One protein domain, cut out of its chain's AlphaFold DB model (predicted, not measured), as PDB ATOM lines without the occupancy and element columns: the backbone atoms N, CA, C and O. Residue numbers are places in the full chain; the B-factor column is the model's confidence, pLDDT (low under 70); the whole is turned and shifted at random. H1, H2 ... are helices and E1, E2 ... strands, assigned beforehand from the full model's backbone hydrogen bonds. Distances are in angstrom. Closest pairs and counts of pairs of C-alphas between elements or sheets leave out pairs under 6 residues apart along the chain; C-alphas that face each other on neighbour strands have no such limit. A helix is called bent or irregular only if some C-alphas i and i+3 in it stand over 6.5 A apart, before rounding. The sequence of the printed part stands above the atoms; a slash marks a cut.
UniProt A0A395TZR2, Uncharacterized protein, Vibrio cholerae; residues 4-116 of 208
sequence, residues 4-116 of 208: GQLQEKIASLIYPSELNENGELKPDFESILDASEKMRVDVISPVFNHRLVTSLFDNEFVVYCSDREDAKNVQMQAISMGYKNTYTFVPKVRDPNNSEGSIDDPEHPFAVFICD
ATOM      1  N   GLY A   4      38.915  18.909  62.317       92.19
ATOM      2  CA  GLY A   4      40.277  19.456  62.394       92.19
ATOM      3  C   GLY A   4      41.303  18.622  61.623       92.19
ATOM      4  O   GLY A   4      42.040  19.158  60.807       92.19
ATOM      5  N   GLN A   5      41.275  17.297  61.784       94.19
ATOM      6  CA  GLN A   5      42.169  16.384  61.062       94.19
ATOM      7  C   GLN A   5      41.965  16.423  59.543       94.19
ATOM      8  O   GLN A   5      42.927  16.287  58.789       94.19
ATOM      9  N   LEU A   6      40.716  16.559  59.082       94.12
ATOM     10  CA  LEU A   6      40.418  16.666  57.656       94.12
ATOM     11  C   LEU A   6      40.923  18.001  57.092       94.12
ATOM     12  O   LEU A   6      41.581  18.008  56.054       94.12
ATOM     13  N   GLN A   7      40.678  19.109  57.795       92.31
ATOM     14  CA  GLN A   7      41.134  20.438  57.378       92.31
ATOM     15  C   GLN A   7      42.660  20.561  57.382       92.31
ATOM     16  O   GLN A   7      43.225  21.090  56.433       92.31
ATOM     17  N   GLU A   8      43.348  20.003  58.381       90.88
ATOM     18  CA  GLU A   8      44.817  19.947  58.404       90.88
ATOM     19  C   GLU A   8      45.374  19.192  57.193       90.88
ATOM     20  O   GLU A   8      46.333  19.642  56.564       90.88
ATOM     21  N   LYS A   9      44.749  18.065  56.818       91.44
ATOM     22  CA  LYS A   9      45.144  17.322  55.616       91.44
ATOM     23  C   LYS A   9      44.919  18.131  54.347       91.44
ATOM     24  O   LYS A   9      45.828  18.178  53.525       91.44
ATOM     25  N   ILE A  10      43.761  18.774  54.200       89.88
ATOM     26  CA  ILE A  10      43.454  19.616  53.036       89.88
ATOM     27  C   ILE A  10      44.436  20.792  52.942       89.88
ATOM     28  O   ILE A  10      45.015  21.013  51.884       89.88
ATOM     29  N   ALA A  11      44.697  21.488  54.051       84.56
ATOM     30  CA  ALA A  11      45.622  22.619  54.106       84.56
ATOM     31  C   ALA A  11      47.084  22.220  53.839       84.56
ATOM     32  O   ALA A  11      47.879  23.043  53.391       84.56
ATOM     33  N   SER A  12      47.452  20.962  54.107       83.38
ATOM     34  CA  SER A  12      48.795  20.435  53.827       83.38
ATOM     35  C   SER A  12      49.039  20.080  52.357       83.38
ATOM     36  O   SER A  12      50.174  19.764  51.989       83.38
ATOM     37  N   LEU A  13      48.002  20.109  51.512       83.00
ATOM     38  CA  LEU A  13      48.139  19.833  50.086       83.00
ATOM     39  C   LEU A  13      48.937  20.962  49.426       83.00
ATOM     40  O   LEU A  13      48.484  22.098  49.306       83.00
ATOM     41  N   ILE A  14      50.155  20.637  48.997       65.12
ATOM     42  CA  ILE A  14      51.017  21.549  48.250       65.12
ATOM     43  C   ILE A  14      50.477  21.631  46.822       65.12
ATOM     44  O   ILE A  14      50.393  20.610  46.139       65.12
ATOM     45  N   TYR A  15      50.146  22.839  46.360       66.19
ATOM     46  CA  TYR A  15      49.820  23.080  44.955       66.19
ATOM     47  C   TYR A  15      51.005  22.633  44.088       66.19
ATOM     48  O   TYR A  15      52.107  23.167  44.278       66.19
ATOM     49  N   PRO A  16      50.826  21.670  43.163       54.16
ATOM     50  CA  PRO A  16      51.907  21.243  42.294       54.16
ATOM     51  C   PRO A  16      52.312  22.422  41.407       54.16
ATOM     52  O   PRO A  16      51.659  22.752  40.422       54.16
ATOM     53  N   SER A  17      53.399  23.087  41.777       52.94
ATOM     54  CA  SER A  17      54.153  23.923  40.859       52.94
ATOM     55  C   SER A  17      55.133  22.993  40.160       52.94
ATOM     56  O   SER A  17      56.265  22.815  40.603       52.94
ATOM     57  N   GLU A  18      54.687  22.319  39.101       53.16
ATOM     58  CA  GLU A  18      55.633  21.592  38.261       53.16
ATOM     59  C   GLU A  18      56.458  22.621  37.482       53.16
ATOM     60  O   GLU A  18      55.948  23.339  36.619       53.16
ATOM     61  N   LEU A  19      57.737  22.739  37.841       50.66
ATOM     62  CA  LEU A  19      58.714  23.452  37.032       50.66
ATOM     63  C   LEU A  19      58.953  22.637  35.759       50.66
ATOM     64  O   LEU A  19      59.166  21.424  35.815       50.66
ATOM     65  N   ASN A  20      58.931  23.292  34.602       58.41
ATOM     66  CA  ASN A  20      59.385  22.678  33.367       58.41
ATOM     67  C   ASN A  20      60.889  22.374  33.429       58.41
ATOM     68  O   ASN A  20      61.606  22.812  34.326       58.41
ATOM     69  N   GLU A  21      61.387  21.649  32.432       57.19
ATOM     70  CA  GLU A  21      62.816  21.347  32.253       57.19
ATOM     71  C   GLU A  21      63.732  22.590  32.182       57.19
ATOM     72  O   GLU A  21      64.946  22.455  32.306       57.19
ATOM     73  N   ASN A  22      63.156  23.793  32.055       63.31
ATOM     74  CA  ASN A  22      63.841  25.086  32.046       63.31
ATOM     75  C   ASN A  22      63.689  25.879  33.363       63.31
ATOM     76  O   ASN A  22      64.179  27.002  33.451       63.31
ATOM     77  N   GLY A  23      63.037  25.327  34.395       57.34
ATOM     78  CA  GLY A  23      62.833  26.008  35.678       57.34
ATOM     79  C   GLY A  23      61.706  27.049  35.689       57.34
ATOM     80  O   GLY A  23      61.695  27.915  36.562       57.34
ATOM     81  N   GLU A  24      60.759  26.981  34.753       61.25
ATOM     82  CA  GLU A  24      59.586  27.866  34.684       61.25
ATOM     83  C   GLU A  24      58.320  27.127  35.150       61.25
ATOM     84  O   GLU A  24      58.168  25.936  34.889       61.25
ATOM     85  N   LEU A  25      57.389  27.818  35.815       61.50
ATOM     86  CA  LEU A  25      56.087  27.259  36.219       61.50
ATOM     87  C   LEU A  25      55.306  26.780  34.981       61.50
ATOM     88  O   LEU A  25      54.983  27.595  34.118       61.50
ATOM     89  N   LYS A  26      55.038  25.470  34.868       59.91
ATOM     90  CA  LYS A  26      54.484  24.851  33.650       59.91
ATOM     91  C   LYS A  26      52.957  24.696  33.551       59.91
ATOM     92  O   LYS A  26      52.532  24.446  32.427       59.91
ATOM     93  N   PRO A  27      52.096  24.829  34.577       59.88
ATOM     94  CA  PRO A  27      50.667  24.716  34.312       59.88
ATOM     95  C   PRO A  27      50.052  26.091  34.035       59.88
ATOM     96  O   PRO A  27      50.359  27.078  34.712       59.88
ATOM     97  N   ASP A  28      49.152  26.144  33.049       69.06
ATOM     98  CA  ASP A  28      48.147  27.201  33.022       69.06
ATOM     99  C   ASP A  28      47.362  27.177  34.346       69.06
ATOM    100  O   ASP A  28      47.283  26.169  35.052       69.06
ATOM    101  N   PHE A  29      46.853  28.335  34.751       67.25
ATOM    102  CA  PHE A  29      46.195  28.500  36.047       67.25
ATOM    103  C   PHE A  29      45.031  27.509  36.248       67.25
ATOM    104  O   PHE A  29      44.810  27.046  37.365       67.25
ATOM    105  N   GLU A  30      44.343  27.136  35.167       72.19
ATOM    106  CA  GLU A  30      43.237  26.171  35.160       72.19
ATOM    107  C   GLU A  30      43.707  24.758  35.539       72.19
ATOM    108  O   GLU A  30      43.139  24.148  36.442       72.19
ATOM    109  N   SER A  31      44.823  24.280  34.981       73.94
ATOM    110  CA  SER A  31      45.400  22.972  35.328       73.94
ATOM    111  C   SER A  31      45.812  22.874  36.804       73.94
ATOM    112  O   SER A  31      45.714  21.803  37.409       73.94
ATOM    113  N   ILE A  32      46.265  23.980  37.412       73.69
ATOM    114  CA  ILE A  32      46.586  24.030  38.853       73.69
ATOM    115  C   ILE A  32      45.317  23.879  39.690       73.69
ATOM    116  O   ILE A  32      45.328  23.161  40.695       73.69
ATOM    117  N   LEU A  33      44.239  24.560  39.297       75.12
ATOM    118  CA  LEU A  33      42.962  24.499  39.999       75.12
ATOM    119  C   LEU A  33      42.369  23.091  39.942       75.12
ATOM    120  O   LEU A  33      42.046  22.551  41.001       75.12
ATOM    121  N   ASP A  34      42.340  22.469  38.762       79.44
ATOM    122  CA  ASP A  34      41.824  21.110  38.562       79.44
ATOM    123  C   ASP A  34      42.623  20.072  39.361       79.44
ATOM    124  O   ASP A  34      42.060  19.220  40.057       79.44
ATOM    125  N   ALA A  35      43.958  20.151  39.316       80.25
ATOM    126  CA  ALA A  35      44.820  19.258  40.086       80.25
ATOM    127  C   ALA A  35      44.602  19.430  41.596       80.25
ATOM    128  O   ALA A  35      44.543  18.450  42.342       80.25
ATOM    129  N   SER A  36      44.453  20.675  42.048       80.44
ATOM    130  CA  SER A  36      44.217  20.996  43.451       80.44
ATOM    131  C   SER A  36      42.844  20.518  43.931       80.44
ATOM    132  O   SER A  36      42.737  19.958  45.024       80.44
ATOM    133  N   GLU A  37      41.801  20.684  43.118       87.50
ATOM    134  CA  GLU A  37      40.478  20.128  43.392       87.50
ATOM    135  C   GLU A  37      40.540  18.609  43.517       87.50
ATOM    136  O   GLU A  37      40.097  18.062  44.529       87.50
ATOM    137  N   LYS A  38      41.163  17.928  42.553       88.88
ATOM    138  CA  LYS A  38      41.305  16.471  42.577       88.88
ATOM    139  C   LYS A  38      42.006  15.978  43.842       88.88
ATOM    140  O   LYS A  38      41.520  15.053  44.487       88.88
ATOM    141  N   MET A  39      43.103  16.623  44.245       89.75
ATOM    142  CA  MET A  39      43.807  16.282  45.485       89.75
ATOM    143  C   MET A  39      42.911  16.428  46.723       89.75
ATOM    144  O   MET A  39      42.954  15.583  47.617       89.75
ATOM    145  N   ARG A  40      42.076  17.476  46.785       91.50
ATOM    146  CA  ARG A  40      41.106  17.644  47.878       91.50
ATOM    147  C   ARG A  40      40.043  16.549  47.848       91.50
ATOM    148  O   ARG A  40      39.756  15.963  48.890       91.50
ATOM    149  N   VAL A  41      39.506  16.225  46.673       94.06
ATOM    150  CA  VAL A  41      38.521  15.147  46.497       94.06
ATOM    151  C   VAL A  41      39.085  13.798  46.955       94.06
ATOM    152  O   VAL A  41      38.408  13.093  47.704       94.06
ATOM    153  N   ASP A  42      40.336  13.475  46.616       93.56
ATOM    154  CA  ASP A  42      41.007  12.233  47.032       93.56
ATOM    155  C   ASP A  42      41.174  12.125  48.560       93.56
ATOM    156  O   ASP A  42      41.186  11.026  49.122       93.56
ATOM    157  N   VAL A  43      41.268  13.260  49.260       94.38
ATOM    158  CA  VAL A  43      41.312  13.315  50.728       94.38
ATOM    159  C   VAL A  43      39.911  13.228  51.342       94.38
ATOM    160  O   VAL A  43      39.730  12.547  52.354       94.38
ATOM    161  N   ILE A  44      38.922  13.910  50.757       95.94
ATOM    162  CA  ILE A  44      37.569  14.042  51.318       95.94
ATOM    163  C   ILE A  44      36.722  12.791  51.051       95.94
ATOM    164  O   ILE A  44      36.073  12.285  51.967       95.94
ATOM    165  N   SER A  45      36.732  12.261  49.826       96.62
ATOM    166  CA  SER A  45      35.855  11.159  49.404       96.62
ATOM    167  C   SER A  45      35.959   9.914  50.308       96.62
ATOM    168  O   SER A  45      34.916   9.437  50.769       96.62
ATOM    169  N   PRO A  46      37.157   9.421  50.703       96.50
ATOM    170  CA  PRO A  46      37.271   8.285  51.625       96.50
ATOM    171  C   PRO A  46      36.647   8.532  53.004       96.50
ATOM    172  O   PRO A  46      36.205   7.589  53.658       96.50
ATOM    173  N   VAL A  47      36.593   9.788  53.463       96.56
ATOM    174  CA  VAL A  47      35.957  10.137  54.741       96.56
ATOM    175  C   VAL A  47      34.445   9.946  54.659       96.56
ATOM    176  O   VAL A  47      33.847   9.486  55.625       96.56
ATOM    177  N   PHE A  48      33.838  10.211  53.502       96.75
ATOM    178  CA  PHE A  48      32.401  10.068  53.257       96.75
ATOM    179  C   PHE A  48      32.065   8.785  52.480       96.75
ATOM    180  O   PHE A  48      31.198   8.785  51.608       96.75
ATOM    181  N   ASN A  49      32.725   7.672  52.826       94.81
ATOM    182  CA  ASN A  49      32.527   6.329  52.256       94.81
ATOM    183  C   ASN A  49      32.706   6.246  50.732       94.81
ATOM    184  O   ASN A  49      31.957   5.540  50.061       94.81
ATOM    185  N   HIS A  50      33.693   6.954  50.187       95.00
ATOM    186  CA  HIS A  50      34.005   6.969  48.754       95.00
ATOM    187  C   HIS A  50      32.871   7.497  47.856       95.00
ATOM    188  O   HIS A  50      32.828   7.185  46.667       95.00
ATOM    189  N   ARG A  51      31.954   8.305  48.408       94.94
ATOM    190  CA  ARG A  51      30.944   9.019  47.613       94.94
ATOM    191  C   ARG A  51      31.603  10.012  46.657       94.94
ATOM    192  O   ARG A  51      32.736  10.453  46.882       94.94
ATOM    193  N   LEU A  52      30.866  10.382  45.611       95.69
ATOM    194  CA  LEU A  52      31.248  11.485  44.737       95.69
ATOM    195  C   LEU A  52      31.277  12.785  45.551       95.69
ATOM    196  O   LEU A  52      30.343  13.096  46.294       95.69
ATOM    197  N   VAL A  53      32.371  13.527  45.409       95.94
ATOM    198  CA  VAL A  53      32.606  14.798  46.092       95.94
ATOM    199  C   VAL A  53      33.124  15.809  45.085       95.94
ATOM    200  O   VAL A  53      33.978  15.477  44.268       95.94
ATOM    201  N   THR A  54      32.656  17.044  45.210       93.25
ATOM    202  CA  THR A  54      33.225  18.215  44.535       93.25
ATOM    203  C   THR A  54      33.782  19.151  45.592       93.25
ATOM    204  O   THR A  54      33.119  19.421  46.596       93.25
ATOM    205  N   SER A  55      35.000  19.649  45.389       90.69
ATOM    206  CA  SER A  55      35.640  20.571  46.327       90.69
ATOM    207  C   SER A  55      35.699  21.967  45.725       90.69
ATOM    208  O   SER A  55      36.499  22.234  44.835       90.69
ATOM    209  N   LEU A  56      34.868  22.863  46.255       83.00
ATOM    210  CA  LEU A  56      34.726  24.230  45.755       83.00
ATOM    211  C   LEU A  56      35.922  25.091  46.174       83.00
ATOM    212  O   LEU A  56      36.447  25.861  45.376       83.00
ATOM    213  N   PHE A  57      36.375  24.916  47.417       82.81
ATOM    214  CA  PHE A  57      37.524  25.606  48.003       82.81
ATOM    215  C   PHE A  57      38.230  24.698  49.024       82.81
ATOM    216  O   PHE A  57      37.881  23.528  49.190       82.81
ATOM    217  N   ASP A  58      39.231  25.233  49.719       84.19
ATOM    218  CA  ASP A  58      39.926  24.560  50.823       84.19
ATOM    219  C   ASP A  58      39.004  24.247  52.013       84.19
ATOM    220  O   ASP A  58      39.187  23.241  52.696       84.19
ATOM    221  N   ASN A  59      37.982  25.072  52.225       86.69
ATOM    222  CA  ASN A  59      37.079  25.005  53.370       86.69
ATOM    223  C   ASN A  59      35.654  24.540  53.025       86.69
ATOM    224  O   ASN A  59      34.814  24.482  53.924       86.69
ATOM    225  N   GLU A  60      35.355  24.279  51.749       91.75
ATOM    226  CA  GLU A  60      33.996  24.066  51.231       91.75
ATOM    227  C   GLU A  60      33.945  22.936  50.204       91.75
ATOM    228  O   GLU A  60      34.708  22.907  49.233       91.75
ATOM    229  N   PHE A  61      33.013  22.008  50.402       95.50
ATOM    230  CA  PHE A  61      32.811  20.876  49.507       95.50
ATOM    231  C   PHE A  61      31.364  20.381  49.526       95.50
ATOM    232  O   PHE A  61      30.584  20.671  50.435       95.50
ATOM    233  N   VAL A  62      31.009  19.625  48.492       97.19
ATOM    234  CA  VAL A  62      29.688  19.032  48.290       97.19
ATOM    235  C   VAL A  62      29.840  17.521  48.193       97.19
ATOM    236  O   VAL A  62      30.685  17.038  47.442       97.19
ATOM    237  N   VAL A  63      29.020  16.779  48.936       97.88
ATOM    238  CA  VAL A  63      28.945  15.313  48.875       97.88
ATOM    239  C   VAL A  63      27.633  14.921  48.204       97.88
ATOM    240  O   VAL A  63      26.556  15.250  48.702       97.88
ATOM    241  N   TYR A  64      27.716  14.218  47.080       97.62
ATOM    242  CA  TYR A  64      26.551  13.779  46.315       97.62
ATOM    243  C   TYR A  64      25.987  12.473  46.878       97.62
ATOM    244  O   TYR A  64      26.734  11.601  47.326       97.62
ATOM    245  N   CYS A  65      24.659  12.363  46.884       97.00
ATOM    246  CA  CYS A  65      23.918  11.326  47.595       97.00
ATOM    247  C   CYS A  65      22.874  10.672  46.682       97.00
ATOM    248  O   CYS A  65      22.251  11.335  45.850       97.00
ATOM    249  N   SER A  66      22.654   9.368  46.863       94.06
ATOM    250  CA  SER A  66      21.728   8.595  46.020       94.06
ATOM    251  C   SER A  66      20.257   8.844  46.343       94.06
ATOM    252  O   SER A  66      19.391   8.675  45.489       94.06
ATOM    253  N   ASP A  67      19.959   9.211  47.589       95.06
ATOM    254  CA  ASP A  67      18.608   9.463  48.072       95.06
ATOM    255  C   ASP A  67      18.614  10.362  49.321       95.06
ATOM    256  O   ASP A  67      19.654  10.820  49.806       95.06
ATOM    257  N   ARG A  68      17.415  10.634  49.840       94.69
ATOM    258  CA  ARG A  68      17.205  11.517  50.988       94.69
ATOM    259  C   ARG A  68      17.767  10.956  52.299       94.69
ATOM    260  O   ARG A  68      18.225  11.739  53.129       94.69
ATOM    261  N   GLU A  69      17.694   9.644  52.524       96.38
ATOM    262  CA  GLU A  69      18.231   9.043  53.752       96.38
ATOM    263  C   GLU A  69      19.760   9.007  53.696       96.38
ATOM    264  O   GLU A  69      20.415   9.275  54.701       96.38
ATOM    265  N   ASP A  70      20.334   8.768  52.514       96.38
ATOM    266  CA  ASP A  70      21.769   8.889  52.280       96.38
ATOM    267  C   ASP A  70      22.268  10.307  52.590       96.38
ATOM    268  O   ASP A  70      23.184  10.474  53.397       96.38
ATOM    269  N   ALA A  71      21.590  11.335  52.066       97.38
ATOM    270  CA  ALA A  71      21.912  12.734  52.355       97.38
ATOM    271  C   ALA A  71      21.859  13.053  53.855       97.38
ATOM    272  O   ALA A  71      22.800  13.617  54.416       97.38
ATOM    273  N   LYS A  72      20.803  12.607  54.541       96.12
ATOM    274  CA  LYS A  72      20.681  12.748  55.995       96.12
ATOM    275  C   LYS A  72      21.833  12.059  56.732       96.12
ATOM    276  O   LYS A  72      22.359  12.615  57.696       96.12
ATOM    277  N   ASN A  73      22.262  10.879  56.285       97.25
ATOM    278  CA  ASN A  73      23.397  10.174  56.875       97.25
ATOM    279  C   ASN A  73      24.713  10.940  56.697       97.25
ATOM    280  O   ASN A  73      25.457  11.056  57.674       97.25
ATOM    281  N   VAL A  74      25.002  11.505  55.516       97.88
ATOM    282  CA  VAL A  74      26.246  12.283  55.352       97.88
ATOM    283  C   VAL A  74      26.190  13.613  56.106       97.88
ATOM    284  O   VAL A  74      27.198  14.013  56.685       97.88
ATOM    285  N   GLN A  75      25.022  14.259  56.197       96.75
ATOM    286  CA  GLN A  75      24.848  15.460  57.016       96.75
ATOM    287  C   GLN A  75      25.071  15.157  58.505       96.75
ATOM    288  O   GLN A  75      25.860  15.838  59.161       96.75
ATOM    289  N   MET A  76      24.459  14.094  59.043       96.06
ATOM    290  CA  MET A  76      24.702  13.652  60.423       96.06
ATOM    291  C   MET A  76      26.174  13.306  60.657       96.06
ATOM    292  O   MET A  76      26.730  13.648  61.703       96.06
ATOM    293  N   GLN A  77      26.825  12.662  59.686       97.62
ATOM    294  CA  GLN A  77      28.252  12.373  59.755       97.62
ATOM    295  C   GLN A  77      29.076  13.667  59.827       97.62
ATOM    296  O   GLN A  77      29.914  13.790  60.720       97.62
ATOM    297  N   ALA A  78      28.821  14.646  58.958       96.56
ATOM    298  CA  ALA A  78      29.513  15.933  58.962       96.56
ATOM    299  C   ALA A  78      29.322  16.683  60.294       96.56
ATOM    300  O   ALA A  78      30.297  17.144  60.892       96.56
ATOM    301  N   ILE A  79      28.094  16.707  60.819       94.12
ATOM    302  CA  ILE A  79      27.787  17.279  62.138       94.12
ATOM    303  C   ILE A  79      28.569  16.556  63.241       94.12
ATOM    304  O   ILE A  79      29.194  17.203  64.080       94.12
ATOM    305  N   SER A  80      28.622  15.220  63.214       95.81
ATOM    306  CA  SER A  80      29.382  14.429  64.196       95.81
ATOM    307  C   SER A  80      30.895  14.671  64.131       95.81
ATOM    308  O   SER A  80      31.597  14.524  65.131       95.81
ATOM    309  N   MET A  81      31.405  15.078  62.963       95.81
ATOM    310  CA  MET A  81      32.799  15.483  62.785       95.81
ATOM    311  C   MET A  81      33.075  16.895  63.311       95.81
ATOM    312  O   MET A  81      34.245  17.224  63.526       95.81
ATOM    313  N   GLY A  82      32.032  17.701  63.533       92.75
ATOM    314  CA  GLY A  82      32.100  19.063  64.058       92.75
ATOM    315  C   GLY A  82      31.726  20.157  63.054       92.75
ATOM    316  O   GLY A  82      31.884  21.333  63.374       92.75
ATOM    317  N   TYR A  83      31.273  19.831  61.843       93.38
ATOM    318  CA  TYR A  83      30.797  20.846  60.900       93.38
ATOM    319  C   TYR A  83      29.420  21.369  61.330       93.38
ATOM    320  O   TYR A  83      28.517  20.578  61.587       93.38
ATOM    321  N   LYS A  84      29.250  22.695  61.399       89.44
ATOM    322  CA  LYS A  84      27.945  23.323  61.689       89.44
ATOM    323  C   LYS A  84      27.246  23.842  60.439       89.44
ATOM    324  O   LYS A  84      26.026  23.752  60.337       89.44
ATOM    325  N   ASN A  85      28.012  24.390  59.497       92.00
ATOM    326  CA  ASN A  85      27.482  24.919  58.250       92.00
ATOM    327  C   ASN A  85      27.306  23.783  57.238       92.00
ATOM    328  O   ASN A  85      28.157  23.552  56.377       92.00
ATOM    329  N   THR A  86      26.220  23.032  57.410       93.81
ATOM    330  CA  THR A  86      25.874  21.897  56.553       93.81
ATOM    331  C   THR A  86      24.413  21.958  56.152       93.81
ATOM    332  O   THR A  86      23.564  22.118  57.029       93.81
ATOM    333  N   TYR A  87      24.103  21.754  54.875       95.00
ATOM    334  CA  TYR A  87      22.717  21.684  54.415       95.00
ATOM    335  C   TYR A  87      22.543  20.766  53.213       95.00
ATOM    336  O   TYR A  87      23.459  20.580  52.411       95.00
ATOM    337  N   THR A  88      21.342  20.221  53.085       96.69
ATOM    338  CA  THR A  88      20.935  19.342  51.995       96.69
ATOM    339  C   THR A  88      20.246  20.150  50.903       96.69
ATOM    340  O   THR A  88      19.414  21.012  51.185       96.69
ATOM    341  N   PHE A  89      20.525  19.859  49.639       95.69
ATOM    342  CA  PHE A  89      19.853  20.480  48.501       95.69
ATOM    343  C   PHE A  89      19.687  19.491  47.344       95.69
ATOM    344  O   PHE A  89      20.269  18.406  47.351       95.69
ATOM    345  N   VAL A  90      18.865  19.867  46.365       95.62
ATOM    346  CA  VAL A  90      18.742  19.148  45.090       95.62
ATOM    347  C   VAL A  90      19.729  19.791  44.115       95.62
ATOM    348  O   VAL A  90      19.529  20.959  43.754       95.62
ATOM    349  N   PRO A  91      20.825  19.109  43.743       94.44
ATOM    350  CA  PRO A  91      21.809  19.678  42.837       94.44
ATOM    351  C   PRO A  91      21.221  19.831  41.435       94.44
ATOM    352  O   PRO A  91      20.321  19.101  41.016       94.44
ATOM    353  N   LYS A  92      21.739  20.824  40.714       92.69
ATOM    354  CA  LYS A  92      21.321  21.148  39.354       92.69
ATOM    355  C   LYS A  92      22.479  20.905  38.397       92.69
ATOM    356  O   LYS A  92      23.609  21.287  38.696       92.69
ATOM    357  N   VAL A  93      22.184  20.341  37.234       91.56
ATOM    358  CA  VAL A  93      23.127  20.183  36.119       91.56
ATOM    359  C   VAL A  93      22.647  20.980  34.913       91.56
ATOM    360  O   VAL A  93      21.477  21.361  34.825       91.56
ATOM    361  N   ARG A  94      23.556  21.260  33.975       92.06
ATOM    362  CA  ARG A  94      23.210  21.946  32.726       92.06
ATOM    363  C   ARG A  94      22.176  21.129  31.956       92.06
ATOM    364  O   ARG A  94      22.365  19.931  31.758       92.06
ATOM    365  N   ASP A  95      21.116  21.782  31.493       91.88
ATOM    366  CA  ASP A  95      20.138  21.133  30.627       91.88
ATOM    367  C   ASP A  95      20.795  20.818  29.266       91.88
ATOM    368  O   ASP A  95      21.244  21.740  28.575       91.88
ATOM    369  N   PRO A  96      20.869  19.542  28.840       90.38
ATOM    370  CA  PRO A  96      21.453  19.191  27.548       90.38
ATOM    371  C   PRO A  96      20.668  19.771  26.359       90.38
ATOM    372  O   PRO A  96      21.224  19.894  25.269       90.38
ATOM    373  N   ASN A  97      19.399  20.144  26.557       91.38
ATOM    374  CA  ASN A  97      18.509  20.676  25.525       91.38
ATOM    375  C   ASN A  97      18.318  22.198  25.603       91.38
ATOM    376  O   ASN A  97      17.707  22.780  24.706       91.38
ATOM    377  N   ASN A  98      18.825  22.855  26.649       91.38
ATOM    378  CA  ASN A  98      18.743  24.302  26.817       91.38
ATOM    379  C   ASN A  98      20.076  24.841  27.343       91.38
ATOM    380  O   ASN A  98      20.427  24.659  28.504       91.38
ATOM    381  N   SER A  99      20.802  25.568  26.493       83.94
ATOM    382  CA  SER A  99      22.145  26.064  26.801       83.94
ATOM    383  C   SER A  99      22.221  26.991  28.014       83.94
ATOM    384  O   SER A  99      23.312  27.101  28.576       83.94
ATOM    385  N   GLU A 100      21.107  27.629  28.383       87.69
ATOM    386  CA  GLU A 100      20.957  28.535  29.532       87.69
ATOM    387  C   GLU A 100      20.107  27.922  30.661       87.69
ATOM    388  O   GLU A 100      19.914  28.537  31.708       87.69
ATOM    389  N   GLY A 101      19.578  26.714  30.450       87.50
ATOM    390  CA  GLY A 101      18.736  26.009  31.405       87.50
ATOM    391  C   GLY A 101      19.534  25.108  32.343       87.50
ATOM    392  O   GLY A 101      20.636  24.647  32.034       87.50
ATOM    393  N   SER A 102      18.931  24.807  33.487       92.25
ATOM    394  CA  SER A 102      19.422  23.793  34.417       92.25
ATOM    395  C   SER A 102      18.292  22.850  34.806       92.25
ATOM    396  O   SER A 102      17.177  23.309  35.070       92.25
ATOM    397  N   ILE A 103      18.591  21.563  34.906       93.06
ATOM    398  CA  ILE A 103      17.677  20.521  35.386       93.06
ATOM    399  C   ILE A 103      18.185  19.950  36.710       93.06
ATOM    400  O   ILE A 103      19.341  20.167  37.067       93.06
ATOM    401  N   ASP A 104      17.326  19.248  37.449       93.88
ATOM    402  CA  ASP A 104      17.780  18.430  38.581       93.88
ATOM    403  C   ASP A 104      18.780  17.381  38.091       93.88
ATOM    404  O   ASP A 104      18.592  16.820  37.008       93.88
ATOM    405  N   ASP A 105      19.832  17.134  38.869       92.12
ATOM    406  CA  ASP A 105      20.799  16.080  38.566       92.12
ATOM    407  C   ASP A 105      20.091  14.710  38.589       92.12
ATOM    408  O   ASP A 105      19.600  14.285  39.642       92.12
ATOM    409  N   PRO A 106      19.999  14.010  37.443       88.56
ATOM    410  CA  PRO A 106      19.310  12.728  37.374       88.56
ATOM    411  C   PRO A 106      20.113  11.586  38.013       88.56
ATOM    412  O   PRO A 106      19.527  10.553  38.339       88.56
ATOM    413  N   GLU A 107      21.429  11.741  38.169       89.56
ATOM    414  CA  GLU A 107      22.318  10.728  38.749       89.56
ATOM    415  C   GLU A 107      22.448  10.898  40.265       89.56
ATOM    416  O   GLU A 107      22.552   9.909  40.995       89.56
ATOM    417  N   HIS A 108      22.378  12.141  40.746       93.00
ATOM    418  CA  HIS A 108      22.536  12.486  42.158       93.00
ATOM    419  C   HIS A 108      21.381  13.373  42.642       93.00
ATOM    420  O   HIS A 108      21.523  14.591  42.727       93.00
ATOM    421  N   PRO A 109      20.225  12.800  43.011       94.06
ATOM    422  CA  PRO A 109      19.027  13.582  43.325       94.06
ATOM    423  C   PRO A 109      19.160  14.455  44.584       94.06
ATOM    424  O   PRO A 109      18.340  15.347  44.807       94.06
ATOM    425  N   PHE A 110      20.174  14.207  45.419       97.19
ATOM    426  CA  PHE A 110      20.469  15.002  46.606       97.19
ATOM    427  C   PHE A 110      21.969  15.235  46.745       97.19
ATOM    428  O   PHE A 110      22.793  14.419  46.337       97.19
ATOM    429  N   ALA A 111      22.323  16.335  47.395       97.50
ATOM    430  CA  ALA A 111      23.686  16.621  47.793       97.50
ATOM    431  C   ALA A 111      23.707  17.354  49.134       97.50
ATOM    432  O   ALA A 111      22.745  18.031  49.502       97.50
ATOM    433  N   VAL A 112      24.815  17.222  49.858       97.69
ATOM    434  CA  VAL A 112      25.050  17.931  51.116       97.69
ATOM    435  C   VAL A 112      26.233  18.864  50.944       97.69
ATOM    436  O   VAL A 112      27.347  18.426  50.663       97.69
ATOM    437  N   PHE A 113      25.977  20.157  51.114       96.25
ATOM    438  CA  PHE A 113      27.011  21.176  51.213       96.25
ATOM    439  C   PHE A 113      27.606  21.157  52.619       96.25
ATOM    440  O   PHE A 113      26.865  21.080  53.602       96.25
ATOM    441  N   ILE A 114      28.931  21.232  52.716       95.75
ATOM    442  CA  ILE A 114      29.673  21.233  53.975       95.75
ATOM    443  C   ILE A 114      30.730  22.335  53.915       95.75
ATOM    444  O   ILE A 114      31.564  22.367  53.009       95.75
ATOM    445  N   CYS A 115      30.713  23.222  54.909       92.94
ATOM    446  CA  CYS A 115      31.673  24.309  55.051       92.94
ATOM    447  C   CYS A 115      32.271  24.334  56.461       92.94
ATOM    448  O   CYS A 115      31.559  24.217  57.462       92.94
ATOM    449  N   ASP A 116      33.590  24.514  56.544       89.31
ATOM    450  CA  ASP A 116      34.312  24.652  57.815       89.31
ATOM    451  C   ASP A 116      34.055  26.007  58.502       89.31
ATOM    452  O   ASP A 116      34.139  26.124  59.725       89.31
TER     453      ASP A 116
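What this domain is: This is residues 4 to 116 of the 208 residues of an uncharacterized protein of Vibrio cholerae (UniProt A0A395TZR2). A four-stranded antiparallel sheet, in the order E1, E2, E6, E3, has H3 packed over one face, while H2 stands beside edge strand E1 and pairs with H1 in a helical hairpin. The loop of residues 12 to 28 reaches out at one end, and the small antiparallel hairpin of E4 and E5 makes an arm beyond E3. Here are 113 residues with three named helices and six named strands, in the order H1, H2, E1, E2, H3, E3, E4, E5, E6, mixed in class. The whole is loose, with a radius of gyration of the C-alphas of 16.4 A, and flat, spanning 52 by 41 by 21 A.

How they stand to each other: Look first at E2, residues 60 to 65: within hydrogen-bond range are N 61 and O 114 of E6, residues 110 to 115, at 3.0 A, and O 62 and N 54 of E1, residues 53 to 55, at 3.0 A. N 113 is 2.9 A from O 87 of E3, residues 85 to 89. H3, residues 68 to 81, lies over E6 at a height over the sheet of 8.5 A, along the strands; their closest C-alphas, Ala 71 and Val 112, are 6.2 A apart. E2, H3 and E3 form a split strand-helix-strand unit, strands running the same way with E6 between them, its crossover right-handed. H2, residues 29 to 48, stands at the sheet's level, its closest C-alpha pair with E1 being Glu 37 and Ser 55, 5.7 A. With residues 40 to 44 alone H2 touches H1, residues 4 to 11, closest at the C-alphas of Ile 10 and Arg 40, 6.0 A, opposite ways at a shallow tilt of 21 degrees. E3 runs on into E4, residues 92 to 94, at 61 degrees; N 93 is 2.9 A from O 103 of E5, residues 102 to 104. Each O i to N i+4 pair is within range in H1 and H3, and 14 of 16 in H2.

Where its parts are: Find C-alpha 4 at (40.277, 19.456, 62.394), where H1 begins, and C-alpha 115 at (31.673, 24.309, 55.051), where E6 ends after 16.8 A. H2 runs 28.7 A, with a kink of 27 degrees near residue 42, and is only just irregular: C-alphas 43 and 46 are 6.51 A apart. H3 runs 20.0 A and E2 16.6 A.

The domain as a whole: The C-alphas farthest apart, Asn 22 and Glu 69, are 53.0 A apart. The printed part has no cut; the long link is H1 to H2, and residues 14 to 29 are under 70 in pLDDT.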